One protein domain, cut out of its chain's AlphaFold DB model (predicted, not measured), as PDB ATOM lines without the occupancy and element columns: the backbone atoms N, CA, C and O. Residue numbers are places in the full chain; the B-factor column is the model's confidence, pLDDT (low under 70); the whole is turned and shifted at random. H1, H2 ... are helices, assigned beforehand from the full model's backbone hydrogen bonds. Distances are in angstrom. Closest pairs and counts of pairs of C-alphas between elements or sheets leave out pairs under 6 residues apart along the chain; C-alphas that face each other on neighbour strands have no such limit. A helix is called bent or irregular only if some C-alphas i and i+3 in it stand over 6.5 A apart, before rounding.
ATOM      1  N   ILE A   3     -17.778  11.859  43.001       75.94
ATOM      2  CA  ILE A   3     -17.673  12.449  44.343       75.94
ATOM      3  C   ILE A   3     -18.263  13.867  44.367       75.94
ATOM      4  O   ILE A   3     -19.204  14.086  45.121       75.94
ATOM      5  N   LYS A   4     -17.840  14.780  43.476       77.06
ATOM      6  CA  LYS A   4     -18.433  16.132  43.375       77.06
ATOM      7  C   LYS A   4     -19.968  16.086  43.302       77.06
ATOM      8  O   LYS A   4     -20.644  16.790  44.041       77.06
ATOM      9  N   HIS A   5     -20.524  15.221  42.450       78.81
ATOM     10  CA  HIS A   5     -21.979  15.117  42.274       78.81
ATOM     11  C   HIS A   5     -22.723  14.610  43.522       78.81
ATOM     12  O   HIS A   5     -23.881  14.957  43.737       78.81
ATOM     13  N   LYS A   6     -22.079  13.790  44.362       80.62
ATOM     14  CA  LYS A   6     -22.670  13.376  45.642       80.62
ATOM     15  C   LYS A   6     -22.760  14.550  46.617       80.62
ATOM     16  O   LYS A   6     -23.774  14.695  47.290       80.62
ATOM     17  N   PHE A   7     -21.721  15.379  46.668       78.69
ATOM     18  CA  PHE A   7     -21.623  16.478  47.628       78.69
ATOM     19  C   PHE A   7     -22.331  17.760  47.185       78.69
ATOM     20  O   PHE A   7     -22.711  18.548  48.040       78.69
ATOM     21  N   SER A   8     -22.637  17.926  45.895       76.12
ATOM     22  CA  SER A   8     -23.362  19.104  45.389       76.12
ATOM     23  C   SER A   8     -24.785  19.263  45.943       76.12
ATOM     24  O   SER A   8     -25.413  20.295  45.745       76.12
ATOM     25  N   LYS A   9     -25.334  18.225  46.588       78.31
ATOM     26  CA  LYS A   9     -26.660  18.254  47.227       78.31
ATOM     27  C   LYS A   9     -26.611  18.665  48.700       78.31
ATOM     28  O   LYS A   9     -27.662  18.812  49.314       78.31
ATOM     29  N   ILE A  10     -25.414  18.803  49.272       82.00
ATOM     30  CA  ILE A  10     -25.210  19.142  50.678       82.00
ATOM     31  C   ILE A  10     -24.818  20.624  50.744       82.00
ATOM     32  O   ILE A  10     -23.848  21.018  50.089       82.00
ATOM     33  N   PRO A  11     -25.555  21.460  51.498       77.50
ATOM     34  CA  PRO A  11     -25.190  22.861  51.672       77.50
ATOM     35  C   PRO A  11     -23.863  22.998  52.436       77.50
ATOM     36  O   PRO A  11     -23.449  22.086  53.148       77.50
ATOM     37  N   ASN A  12     -23.225  24.167  52.333       81.50
ATOM     38  CA  ASN A  12     -21.993  24.511  53.061       81.50
ATOM     39  C   ASN A  12     -20.792  23.591  52.761       81.50
ATOM     40  O   ASN A  12     -19.976  23.306  53.634       81.50
ATOM     41  N   THR A  13     -20.662  23.135  51.514       87.19
ATOM     42  CA  THR A  13     -19.581  22.243  51.057       87.19
ATOM     43  C   THR A  13     -18.376  22.970  50.455       87.19
ATOM     44  O   THR A  13     -17.447  22.311  49.996       87.19
ATOM     45  N   GLY A  14     -18.319  24.303  50.532       89.06
ATOM     46  CA  GLY A  14     -17.232  25.109  49.958       89.06
ATOM     47  C   GLY A  14     -15.830  24.671  50.391       89.06
ATOM     48  O   GLY A  14     -14.941  24.504  49.562       89.06
ATOM     49  N   HIS A  15     -15.640  24.357  51.678       90.19
ATOM     50  CA  HIS A  15     -14.364  23.828  52.184       90.19
ATOM     51  C   HIS A  15     -13.967  22.495  51.537       90.19
ATOM     52  O   HIS A  15     -12.796  22.264  51.242       90.19
ATOM     53  N   LEU A  16     -14.941  21.615  51.301       91.06
ATOM     54  CA  LEU A  16     -14.699  20.355  50.610       91.06
ATOM     55  C   LEU A  16     -14.366  20.600  49.138       91.06
ATOM     56  O   LEU A  16     -13.485  19.940  48.600       91.06
ATOM     57  N   GLU A  17     -15.038  21.546  48.484       93.06
ATOM     58  CA  GLU A  17     -14.728  21.918  47.103       93.06
ATOM     59  C   GLU A  17     -13.304  22.454  46.947       93.06
ATOM     60  O   GLU A  17     -12.646  22.100  45.973       93.06
ATOM     61  N   ILE A  18     -12.798  23.213  47.924       93.19
ATOM     62  CA  ILE A  18     -11.399  23.667  47.952       93.19
ATOM     63  C   ILE A  18     -10.441  22.469  48.016       93.19
ATOM     64  O   ILE A  18      -9.533  22.362  47.193       93.19
ATOM     65  N   TRP A  19     -10.669  21.523  48.934       91.19
ATOM     66  CA  TRP A  19      -9.852  20.306  49.028       91.19
ATOM     67  C   TRP A  19      -9.920  19.452  47.759       91.19
ATOM     68  O   TRP A  19      -8.906  18.934  47.292       91.19
ATOM     69  N   LEU A  20     -11.105  19.323  47.162       92.12
ATOM     70  CA  LEU A  20     -11.276  18.610  45.900       92.12
ATOM     71  C   LEU A  20     -10.565  19.319  44.746       92.12
ATOM     72  O   LEU A  20      -9.973  18.634  43.914       92.12
ATOM     73  N   GLN A  21     -10.592  20.655  44.693       93.00
ATOM     74  CA  GLN A  21      -9.839  21.413  43.701       93.00
ATOM     75  C   GLN A  21      -8.342  21.204  43.897       93.00
ATOM     76  O   GLN A  21      -7.672  20.901  42.921       93.00
ATOM     77  N   ARG A  22      -7.829  21.269  45.131       92.19
ATOM     78  CA  ARG A  22      -6.418  21.004  45.452       92.19
ATOM     79  C   ARG A  22      -5.955  19.640  44.932       92.19
ATOM     80  O   ARG A  22      -4.929  19.575  44.263       92.19
ATOM     81  N   ILE A  23      -6.732  18.581  45.177       91.00
ATOM     82  CA  ILE A  23      -6.447  17.219  44.684       91.00
ATOM     83  C   ILE A  23      -6.504  17.149  43.148       91.00
ATOM     84  O   ILE A  23      -5.711  16.455  42.515       91.00
ATOM     85  N   ALA A  24      -7.476  17.829  42.538       91.56
ATOM     86  CA  ALA A  24      -7.720  17.780  41.100       91.56
ATOM     87  C   ALA A  24      -6.832  18.738  40.290       91.56
ATOM     88  O   ALA A  24      -6.746  18.578  39.076       91.56
ATOM     89  N   PHE A  25      -6.186  19.712  40.932       91.25
ATOM     90  CA  PHE A  25      -5.608  20.888  40.283       91.25
ATOM     91  C   PHE A  25      -4.609  20.539  39.174       91.25
ATOM     92  O   PHE A  25      -4.698  21.068  38.070       91.25
ATOM     93  N   THR A  26      -3.697  19.603  39.440       89.56
ATOM     94  CA  THR A  26      -2.650  19.190  38.492       89.56
ATOM     95  C   THR A  26      -3.124  18.180  37.455       89.56
ATOM     96  O   THR A  26      -2.545  18.081  36.378       89.56
ATOM     97  N   SER A  27      -4.145  17.391  37.792       87.00
ATOM     98  CA  SER A  27      -4.468  16.154  37.071       87.00
ATOM     99  C   SER A  27      -5.781  16.240  36.297       87.00
ATOM    100  O   SER A  27      -6.000  15.469  35.367       87.00
ATOM    101  N   LEU A  28      -6.674  17.149  36.688       89.06
ATOM    102  CA  LEU A  28      -8.018  17.327  36.139       89.06
ATOM    103  C   LEU A  28      -8.390  18.829  36.102       89.06
ATOM    104  O   LEU A  28      -9.368  19.230  36.746       89.06
ATOM    105  N   PRO A  29      -7.644  19.668  35.353       82.19
ATOM    106  CA  PRO A  29      -7.794  21.129  35.373       82.19
ATOM    107  C   PRO A  29      -9.164  21.620  34.876       82.19
ATOM    108  O   PRO A  29      -9.609  22.699  35.252       82.19
ATOM    109  N   ASP A  30      -9.871  20.812  34.081       87.81
ATOM    110  CA  ASP A  30     -11.186  21.158  33.529       87.81
ATOM    111  C   ASP A  30     -12.344  20.990  34.533       87.81
ATOM    112  O   ASP A  30     -13.502  21.303  34.225       87.81
ATOM    113  N   ILE A  31     -12.083  20.459  35.735       89.44
ATOM    114  CA  ILE A  31     -13.124  20.320  36.756       89.44
ATOM    115  C   ILE A  31     -13.485  21.695  37.313       89.44
ATOM    116  O   ILE A  31     -12.701  22.353  37.988       89.44
ATOM    117  N   LYS A  32     -14.744  22.074  37.103       90.31
ATOM    118  CA  LYS A  32     -15.329  23.286  37.676       90.31
ATOM    119  C   LYS A  32     -15.843  23.042  39.084       90.31
ATOM    120  O   LYS A  32     -16.380  21.967  39.365       90.31
ATOM    121  N   PHE A  33     -15.790  24.069  39.918       91.50
ATOM    122  CA  PHE A  33     -16.313  24.102  41.284       91.50
ATOM    123  C   PHE A  33     -17.209  25.331  41.450       91.50
ATOM    124  O   PHE A  33     -17.052  26.317  40.729       91.50
ATOM    125  N   ASP A  34     -18.192  25.243  42.335       90.50
ATOM    126  CA  ASP A  34     -19.179  26.299  42.547       90.50
ATOM    127  C   ASP A  34     -18.700  27.328  43.578       90.50
ATOM    128  O   ASP A  34     -19.064  28.507  43.464       90.50
ATOM    129  N   GLU A  35     -17.816  26.913  44.490       92.44
ATOM    130  CA  GLU A  35     -17.158  27.772  45.475       92.44
ATOM    131  C   GLU A  35     -16.425  28.965  44.812       92.44
ATOM    132  O   GLU A  35     -15.579  28.761  43.930       92.44
ATOM    133  N   PRO A  36     -16.704  30.226  45.215       92.56
ATOM    134  CA  PRO A  36     -16.118  31.416  44.592       92.56
ATOM    135  C   PRO A  36     -14.590  31.437  44.584       92.56
ATOM    136  O   PRO A  36     -13.996  31.862  43.595       92.56
ATOM    137  N   LEU A  37     -13.943  30.958  45.652       92.56
ATOM    138  CA  LEU A  37     -12.483  30.903  45.710       92.56
ATOM    139  C   LEU A  37     -11.919  29.970  44.632       92.56
ATOM    140  O   LEU A  37     -10.966  30.335  43.945       92.56
ATOM    141  N   CYS A  38     -12.555  28.815  44.422       93.44
ATOM    142  CA  CYS A  38     -12.141  27.866  43.396       93.44
ATOM    143  C   CYS A  38     -12.253  28.467  41.989       93.44
ATOM    144  O   CYS A  38     -11.353  28.290  41.170       93.44
ATOM    145  N   LYS A  39     -13.313  29.236  41.721       93.12
ATOM    146  CA  LYS A  39     -13.482  29.972  40.458       93.12
ATOM    147  C   LYS A  39     -12.338  30.960  40.221       93.12
ATOM    148  O   LYS A  39     -11.777  30.980  39.129       93.12
ATOM    149  N   ILE A  40     -11.946  31.717  41.249       92.38
ATOM    150  CA  ILE A  40     -10.822  32.664  41.164       92.38
ATOM    151  C   ILE A  40      -9.507  31.928  40.869       92.38
ATOM    152  O   ILE A  40      -8.745  32.380  40.017       92.38
ATOM    153  N   VAL A  41      -9.254  30.787  41.522       92.19
ATOM    154  CA  VAL A  41      -8.073  29.938  41.258       92.19
ATOM    155  C   VAL A  41      -8.052  29.441  39.807       92.19
ATOM    156  O   VAL A  41      -7.000  29.445  39.174       92.19
ATOM    157  N   SER A  42      -9.210  29.087  39.248       90.88
ATOM    158  CA  SER A  42      -9.365  28.701  37.837       90.88
ATOM    159  C   SER A  42      -9.317  29.885  36.853       90.88
ATOM    160  O   SER A  42      -9.489  29.690  35.651       90.88
ATOM    161  N   GLY A  43      -9.093  31.114  37.330       89.06
ATOM    162  CA  GLY A  43      -9.032  32.325  36.505       89.06
ATOM    163  C   GLY A  43     -10.396  32.911  36.122       89.06
ATOM    164  O   GLY A  43     -10.465  33.849  35.325       89.06
ATOM    165  N   GLU A  44     -11.491  32.397  36.682       90.50
ATOM    166  CA  GLU A  44     -12.832  32.939  36.487       90.50
ATOM    167  C   GLU A  44     -13.065  34.179  37.367       90.50
ATOM    168  O   GLU A  44     -12.545  34.312  38.476       90.50
ATOM    169  N   LYS A  45     -13.901  35.108  36.889       87.12
ATOM    170  CA  LYS A  45     -14.320  36.264  37.690       87.12
ATOM    171  C   LYS A  45     -15.404  35.836  38.678       87.12
ATOM    172  O   LYS A  45     -16.514  35.516  38.260       87.12
ATOM    173  N   ALA A  46     -15.110  35.904  39.972       88.94
ATOM    174  CA  ALA A  46     -16.089  35.702  41.034       88.94
ATOM    175  C   ALA A  46     -15.884  36.710  42.174       88.94
ATOM    176  O   ALA A  46     -14.760  37.128  42.456       88.94
ATOM    177  N   SER A  47     -16.977  37.094  42.832       88.00
ATOM    178  CA  SER A  47     -16.927  37.912  44.046       88.00
ATOM    179  C   SER A  47     -16.710  37.002  45.249       88.00
ATOM    180  O   SER A  47     -17.593  36.216  45.584       88.00
ATOM    181  N   LEU A  48     -15.546  37.103  45.894       88.69
ATOM    182  CA  LEU A  48     -15.256  36.324  47.103       88.69
ATOM    183  C   LEU A  48     -15.977  36.885  48.333       88.69
ATOM    184  O   LEU A  48     -16.517  36.141  49.145       88.69
ATOM    185  N   TRP A  49     -15.982  38.210  48.466       88.56
ATOM    186  CA  TRP A  49     -16.499  38.904  49.638       88.56
ATOM    187  C   TRP A  49     -17.828  39.579  49.325       88.56
ATOM    188  O   TRP A  49     -17.955  40.272  48.313       88.56
ATOM    189  N   ASN A  50     -18.794  39.461  50.236       90.12
ATOM    190  CA  ASN A  50     -19.935  40.366  50.235       90.12
ATOM    191  C   ASN A  50     -19.498  41.714  50.832       90.12
ATOM    192  O   ASN A  50     -19.286  41.844  52.038       90.12
ATOM    193  N   ILE A  51     -19.357  42.711  49.961       92.31
ATOM    194  CA  ILE A  51     -18.943  44.077  50.301       92.31
ATOM    195  C   ILE A  51     -20.032  45.103  49.977       92.31
ATOM    196  O   ILE A  51     -19.746  46.278  49.746       92.31
ATOM    197  N   ASP A  52     -21.292  44.670  49.929       92.62
ATOM    198  CA  ASP A  52     -22.417  45.556  49.610       92.62
ATOM    199  C   ASP A  52     -22.670  46.597  50.696       92.62
ATOM    200  O   ASP A  52     -23.132  47.695  50.401       92.62
ATOM    201  N   TRP A  53     -22.263  46.295  51.929       94.38
ATOM    202  CA  TRP A  53     -22.326  47.211  53.061       94.38
ATOM    203  C   TRP A  53     -21.280  48.343  53.005       94.38
ATOM    204  O   TRP A  53     -21.400  49.316  53.750       94.38
ATOM    205  N   ILE A  54     -20.261  48.260  52.138       93.69
ATOM    206  CA  ILE A  54     -19.223  49.294  52.014       93.69
ATOM    207  C   ILE A  54     -19.735  50.442  51.139       93.69
ATOM    208  O   ILE A  54     -19.943  50.276  49.935       93.69
ATOM    209  N   THR A  55     -19.875  51.627  51.736       95.12
ATOM    210  CA  THR A  55     -20.327  52.846  51.046       95.12
ATOM    211  C   THR A  55     -19.195  53.605  50.354       95.12
ATOM    212  O   THR A  55     -19.440  54.243  49.332       95.12
ATOM    213  N   ASP A  56     -17.960  53.521  50.863       96.75
ATOM    214  CA  ASP A  56     -16.790  54.174  50.264       96.75
ATOM    215  C   ASP A  56     -16.350  53.445  48.970       96.75
ATOM    216  O   ASP A  56     -15.878  52.300  49.028       96.75
ATOM    217  N   PRO A  57     -16.426  54.097  47.791       93.00
ATOM    218  CA  PRO A  57     -16.053  53.477  46.520       93.00
ATOM    219  C   PRO A  57     -14.563  53.131  46.405       93.00
ATOM    220  O   PRO A  57     -14.207  52.166  45.723       93.00
ATOM    221  N   LYS A  58     -13.674  53.900  47.050       93.69
ATOM    222  CA  LYS A  58     -12.227  53.636  47.045       93.69
ATOM    223  C   LYS A  58     -11.922  52.374  47.837       93.69
ATOM    224  O   LYS A  58     -11.174  51.527  47.349       93.69
ATOM    225  N   LEU A  59     -12.545  52.221  49.005       91.94
ATOM    226  CA  LEU A  59     -12.401  51.018  49.822       91.94
ATOM    227  C   LEU A  59     -12.972  49.793  49.099       91.94
ATOM    228  O   LEU A  59     -12.292  48.774  48.989       91.94
ATOM    229  N   LYS A  60     -14.172  49.914  48.514       91.19
ATOM    230  CA  LYS A  60     -14.804  48.833  47.740       91.19
ATOM    231  C   LYS A  60     -13.909  48.365  46.582       91.19
ATOM    232  O   LYS A  60     -13.743  47.167  46.359       91.19
ATOM    233  N   LYS A  61     -13.264  49.307  45.883       88.62
ATOM    234  CA  LYS A  61     -12.303  49.015  44.808       88.62
ATOM    235  C   LYS A  61     -11.021  48.353  45.320       88.62
ATOM    236  O   LYS A  61     -10.521  47.442  44.668       88.62
ATOM    237  N   ALA A  62     -10.492  48.794  46.461       89.88
ATOM    238  CA  ALA A  62      -9.287  48.213  47.051       89.88
ATOM    239  C   ALA A  62      -9.496  46.739  47.436       89.88
ATOM    240  O   ALA A  62      -8.648  45.907  47.120       89.88
ATOM    241  N   VAL A  63     -10.648  46.402  48.031       87.69
ATOM    242  CA  VAL A  63     -10.986  45.014  48.386       87.69
ATOM    243  C   VAL A  63     -11.153  44.144  47.137       87.69
ATOM    244  O   VAL A  63     -10.546  43.077  47.058       87.69
ATOM    245  N   ASN A  64     -11.891  44.613  46.124       82.69
ATOM    246  CA  ASN A  64     -12.095  43.864  44.875       82.69
ATOM    247  C   ASN A  64     -10.803  43.609  44.083       82.69
ATOM    248  O   ASN A  64     -10.688  42.588  43.412       82.69
ATOM    249  N   ASN A  65      -9.841  44.530  44.141       76.50
ATOM    250  CA  ASN A  65      -8.578  44.417  43.410       76.50
ATOM    251  C   ASN A  65      -7.491  43.656  44.185       76.50
ATOM    252  O   ASN A  65      -6.376  43.507  43.674       76.50
ATOM    253  N   SER A  66      -7.774  43.224  45.416       78.12
ATOM    254  CA  SER A  66      -6.803  42.481  46.212       78.12
ATOM    255  C   SER A  66      -6.444  41.166  45.507       78.12
ATOM    256  O   SER A  66      -7.306  40.385  45.105       78.12
ATOM    257  N   LYS A  67      -5.143  40.937  45.299       82.88
ATOM    258  CA  LYS A  67      -4.644  39.654  44.799       82.88
ATOM    259  C   LYS A  67      -4.638  38.683  45.972       82.88
ATOM    260  O   LYS A  67      -3.819  38.826  46.871       82.88
ATOM    261  N   ILE A  68      -5.578  37.745  45.965       88.50
ATOM    262  CA  ILE A  68      -5.754  36.762  47.046       88.50
ATOM    263  C   ILE A  68      -5.018  35.456  46.720       88.50
ATOM    264  O   ILE A  68      -4.607  34.735  47.621       88.50
ATOM    265  N   ILE A  69      -4.816  35.169  45.430       90.81
ATOM    266  CA  ILE A  69      -4.134  33.958  44.967       90.81
ATOM    267  C   ILE A  69      -2.648  34.241  44.759       90.81
ATOM    268  O   ILE A  69      -2.276  35.127  43.980       90.81
ATOM    269  N   ASP A  70      -1.808  33.445  45.415       92.12
ATOM    270  CA  ASP A  70      -0.383  33.389  45.115       92.12
ATOM    271  C   ASP A  70      -0.137  32.430  43.944       92.12
ATOM    272  O   ASP A  70      -0.075  31.210  44.091       92.12
ATOM    273  N   ASN A  71      -0.001  33.007  42.750       90.56
ATOM    274  CA  ASN A  71       0.231  32.238  41.530       90.56
ATOM    275  C   ASN A  71       1.611  31.564  41.490       90.56
ATOM    276  O   ASN A  71       1.793  30.650  40.692       90.56
ATOM    277  N   LYS A  72       2.583  32.002  42.307       93.00
ATOM    278  CA  LYS A  72       3.888  31.330  42.383       93.00
ATOM    279  C   LYS A  72       3.735  29.999  43.101       93.00
ATOM    280  O   LYS A  72       4.052  28.969  42.522       93.00
ATOM    281  N   VAL A  73       3.128  30.029  44.289       91.44
ATOM    282  CA  VAL A  73       2.815  28.818  45.063       91.44
ATOM    283  C   VAL A  73       1.935  27.875  44.245       91.44
ATOM    284  O   VAL A  73       2.187  26.678  44.200       91.44
ATOM    285  N   LEU A  74       0.941  28.416  43.533       90.88
ATOM    286  CA  LEU A  74       0.062  27.628  42.669       90.88
ATOM    287  C   LEU A  74       0.819  26.916  41.530       90.88
ATOM    288  O   LEU A  74       0.440  25.815  41.144       90.88
ATOM    289  N   GLY A  75       1.885  27.523  40.996       90.44
ATOM    290  CA  GLY A  75       2.734  26.924  39.961       90.44
ATOM    291  C   GLY A  75       3.715  25.868  40.482       90.44
ATOM    292  O   GLY A  75       4.195  25.053  39.701       90.44
ATOM    293  N   GLU A  76       3.992  25.868  41.784       91.62
ATOM    294  CA  GLU A  76       4.873  24.907  42.466       91.62
ATOM    295  C   GLU A  76       4.104  23.685  43.000       91.62
ATOM    296  O   GLU A  76       4.692  22.762  43.559       91.62
ATOM    297  N   ILE A  77       2.780  23.663  42.831       90.31
ATOM    298  CA  ILE A  77       1.929  22.564  43.273       90.31
ATOM    299  C   ILE A  77       2.249  21.277  42.503       90.31
ATOM    300  O   ILE A  77       2.077  21.179  41.288       90.31
ATOM    301  N   GLU A  78       2.619  20.245  43.257       88.56
ATOM    302  CA  GLU A  78       2.797  18.888  42.752       88.56
ATOM    303  C   GLU A  78       1.490  18.082  42.773       88.56
ATOM    304  O   GLU A  78       0.567  18.357  43.545       88.56
ATOM    305  N   SER A  79       1.427  17.039  41.936       85.38
ATOM    306  CA  SER A  79       0.275  16.126  41.880       85.38
ATOM    307  C   SER A  79       0.177  15.196  43.086       85.38
ATOM    308  O   SER A  79      -0.885  14.613  43.318       85.38
ATOM    309  N   ILE A  80       1.276  14.995  43.810       87.62
ATOM    310  CA  ILE A  80       1.304  14.184  45.022       87.62
ATOM    311  C   ILE A  80       1.143  15.139  46.198       87.62
ATOM    312  O   ILE A  80       1.906  16.090  46.340       87.62
ATOM    313  N   ILE A  81       0.141  14.886  47.039       86.50
ATOM    314  CA  ILE A  81      -0.070  15.674  48.253       86.50
ATOM    315  C   ILE A  81       1.026  15.303  49.260       86.50
ATOM    316  O   ILE A  81       1.119  14.127  49.633       86.50
ATOM    317  N   PRO A  82       1.857  16.263  49.699       88.44
ATOM    318  CA  PRO A  82       2.893  15.999  50.682       88.44
ATOM    319  C   PRO A  82       2.261  15.642  52.032       88.44
ATOM    320  O   PRO A  82       1.245  16.211  52.433       88.44
ATOM    321  N   VAL A  83       2.884  14.718  52.767       87.25
ATOM    322  CA  VAL A  83       2.383  14.256  54.077       87.25
ATOM    323  C   VAL A  83       2.231  15.420  55.058       87.25
ATOM    324  O   VAL A  83       1.280  15.453  55.833       87.25
ATOM    325  N   GLN A  84       3.114  16.414  54.969       88.19
ATOM    326  CA  GLN A  84       3.104  17.621  55.792       88.19
ATOM    327  C   GLN A  84       1.804  18.434  55.646       88.19
ATOM    328  O   GLN A  84       1.385  19.088  56.596       88.19
ATOM    329  N   GLU A  85       1.121  18.377  54.493       85.44
ATOM    330  CA  GLU A  85      -0.157  19.079  54.276       85.44
ATOM    331  C   GLU A  85      -1.304  18.456  55.091       85.44
ATOM    332  O   GLU A  85      -2.270  19.139  55.438       85.44
ATOM    333  N   ILE A  86      -1.191  17.167  55.431       87.50
ATOM    334  CA  ILE A  86      -2.229  16.406  56.140       87.50
ATOM    335  C   ILE A  86      -1.805  15.916  57.531       87.50
ATOM    336  O   ILE A  86      -2.613  15.318  58.243       87.50
ATOM    337  N   GLU A  87      -0.568  16.189  57.942       89.06
ATOM    338  CA  GLU A  87       0.041  15.696  59.182       89.06
ATOM    339  C   GLU A  87      -0.811  16.008  60.420       89.06
ATOM    340  O   GLU A  87      -1.067  15.129  61.242       89.06
ATOM    341  N   LEU A  88      -1.360  17.225  60.501       84.50
ATOM    342  CA  LEU A  88      -2.240  17.651  61.596       84.50
ATOM    343  C   LEU A  88      -3.506  16.792  61.734       84.50
ATOM    344  O   LEU A  88      -4.053  16.672  62.832       84.50
ATOM    345  N   PHE A  89      -4.005  16.223  60.637       81.69
ATOM    346  CA  PHE A  89      -5.176  15.348  60.660       81.69
ATOM    347  C   PHE A  89      -4.797  13.925  61.062       81.69
ATOM    348  O   PHE A  89      -5.544  13.297  61.809       81.69
ATOM    349  N   ILE A  90      -3.629  13.445  60.628       81.06
ATOM    350  CA  ILE A  90      -3.101  12.128  61.002       81.06
ATOM    351  C   ILE A  90      -2.820  12.086  62.505       81.06
ATOM    352  O   ILE A  90      -3.296  11.185  63.188       81.06
ATOM    353  N   GLN A  91      -2.126  13.096  63.037       77.12
ATOM    354  CA  GLN A  91      -1.779  13.160  64.457       77.12
ATOM    355  C   GLN A  91      -3.030  13.145  65.349       77.12
ATOM    356  O   GLN A  91      -3.122  12.363  66.288       77.12
ATOM    357  N   ARG A  92      -4.056  13.927  64.990       70.31
ATOM    358  CA  ARG A  92      -5.329  13.947  65.729       70.31
ATOM    359  C   ARG A  92      -6.071  12.614  65.714       70.31
ATOM    360  O   ARG A  92      -6.786  12.339  66.670       70.31
ATOM    361  N   GLN A  93      -5.944  11.814  64.653       70.69
ATOM    362  CA  GLN A  93      -6.535  10.472  64.617       70.69
ATOM    363  C   GLN A  93      -5.765   9.458  65.464       70.69
ATOM    364  O   GLN A  93      -6.370   8.498  65.918       70.69
ATOM    365  N   ILE A  94      -4.459   9.652  65.658       69.25
ATOM    366  CA  ILE A  94      -3.632   8.801  66.527       69.25
ATOM    367  C   ILE A  94      -3.913   9.108  68.005       69.25
ATOM    368  O   ILE A  94      -3.901   8.200  68.831       69.25
ATOM    369  N   ASP A  95      -4.190  10.375  68.321       64.88
ATOM    370  CA  ASP A  95      -4.443  10.853  69.685       64.88
ATOM    371  C   ASP A  95      -5.921  10.713  70.137       64.88
ATOM    372  O   ASP A  95      -6.239  11.064  71.277       64.88
ATOM    373  N   SER A  96      -6.825  10.243  69.259       57.25
ATOM    374  CA  SER A  96      -8.265  10.018  69.528       57.25
ATOM    375  C   SER A  96      -8.587   8.546  69.762       57.25
ATOM    376  O   SER A  96      -9.451   8.277  70.626       57.25
TER     377      SER A  96
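Overview. This is residues 3 to 96 of the 96 residues of an uncharacterized protein of Clostridiaceae bacterium (UniProt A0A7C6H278). The model is a loose, elongated string of short helices: H2 and H3 lie side by side in the middle with H1 near H2, while H4 lies toward one end of the long axis and the longest helix, H6, toward the other. Residues 82 to 96, which include H6, stick out free from the rest, and a long stretch with no named element, residues 42 to 56, links H3 to H4. The printed part has 94 residues with six named helices, H1 to H6 in order along the chain, and no named strand; the class is all helix. The whole is loose, with a radius of gyration of the C-alphas of 16.4 A, and it spans 50 by 31 by 31 A.

Arrangement. H6, residues 83 to 94, is the longest helix and touches no helix. It is irregular: C-alphas 85 and 88 are 7.7 A apart. H2, residues 14 to 24, and H3, residues 36 to 41, touch, and their closest C-alphas, those of Ile 18 and Cys 38, are 6.2 A apart. These two helices run the same way at a shallow tilt of 23 degrees. H1, residues 3 to 7, is close to H2 but not clearly touching it; their closest C-alphas, those of Lys 4 and Glu 17, are 7.8 A apart. H4, residues 57 to 64, and H5, residues 71 to 75, touch no helix, and they are apart from each other. Every O i to N i+4 pair is within hydrogen-bond range in H1, H2, H3, H4 and H5, and 6 of 8 are in H6.

Along the chain. H6 runs 14.9 A from first to last C-alpha, from C-alpha 83 at (2.383, 14.256, 54.077) to C-alpha 94 at (-3.632, 8.801, 66.527). H2 is 14.9 A long as well, H4 10.5 A and H3 8.8 A. H1, Ile 3 to Phe 7, and H5, Asn 71 to Gly 75, have five residues each. C-alpha 3, where H1 begins, is at (-17.673, 12.449, 44.343), and C-alpha 57, where H4 begins, is at (-16.053, 53.477, 46.520).

Size, cuts and confidence. The two C-alphas farthest apart, those of Pro 57 and Ile 94, are 50.5 A apart. Without the stretch that stands free, the body has 79 residues and spans 43 by 33 by 18 A. The printed part has no cut and ends at Ser 96, the chain's last residue. The links from H2 to H3, 11 residues, and from H3 to H4, 15 residues, are long. The mean pLDDT of the printed part is 87.0, and residues 94 to 96 are under 70.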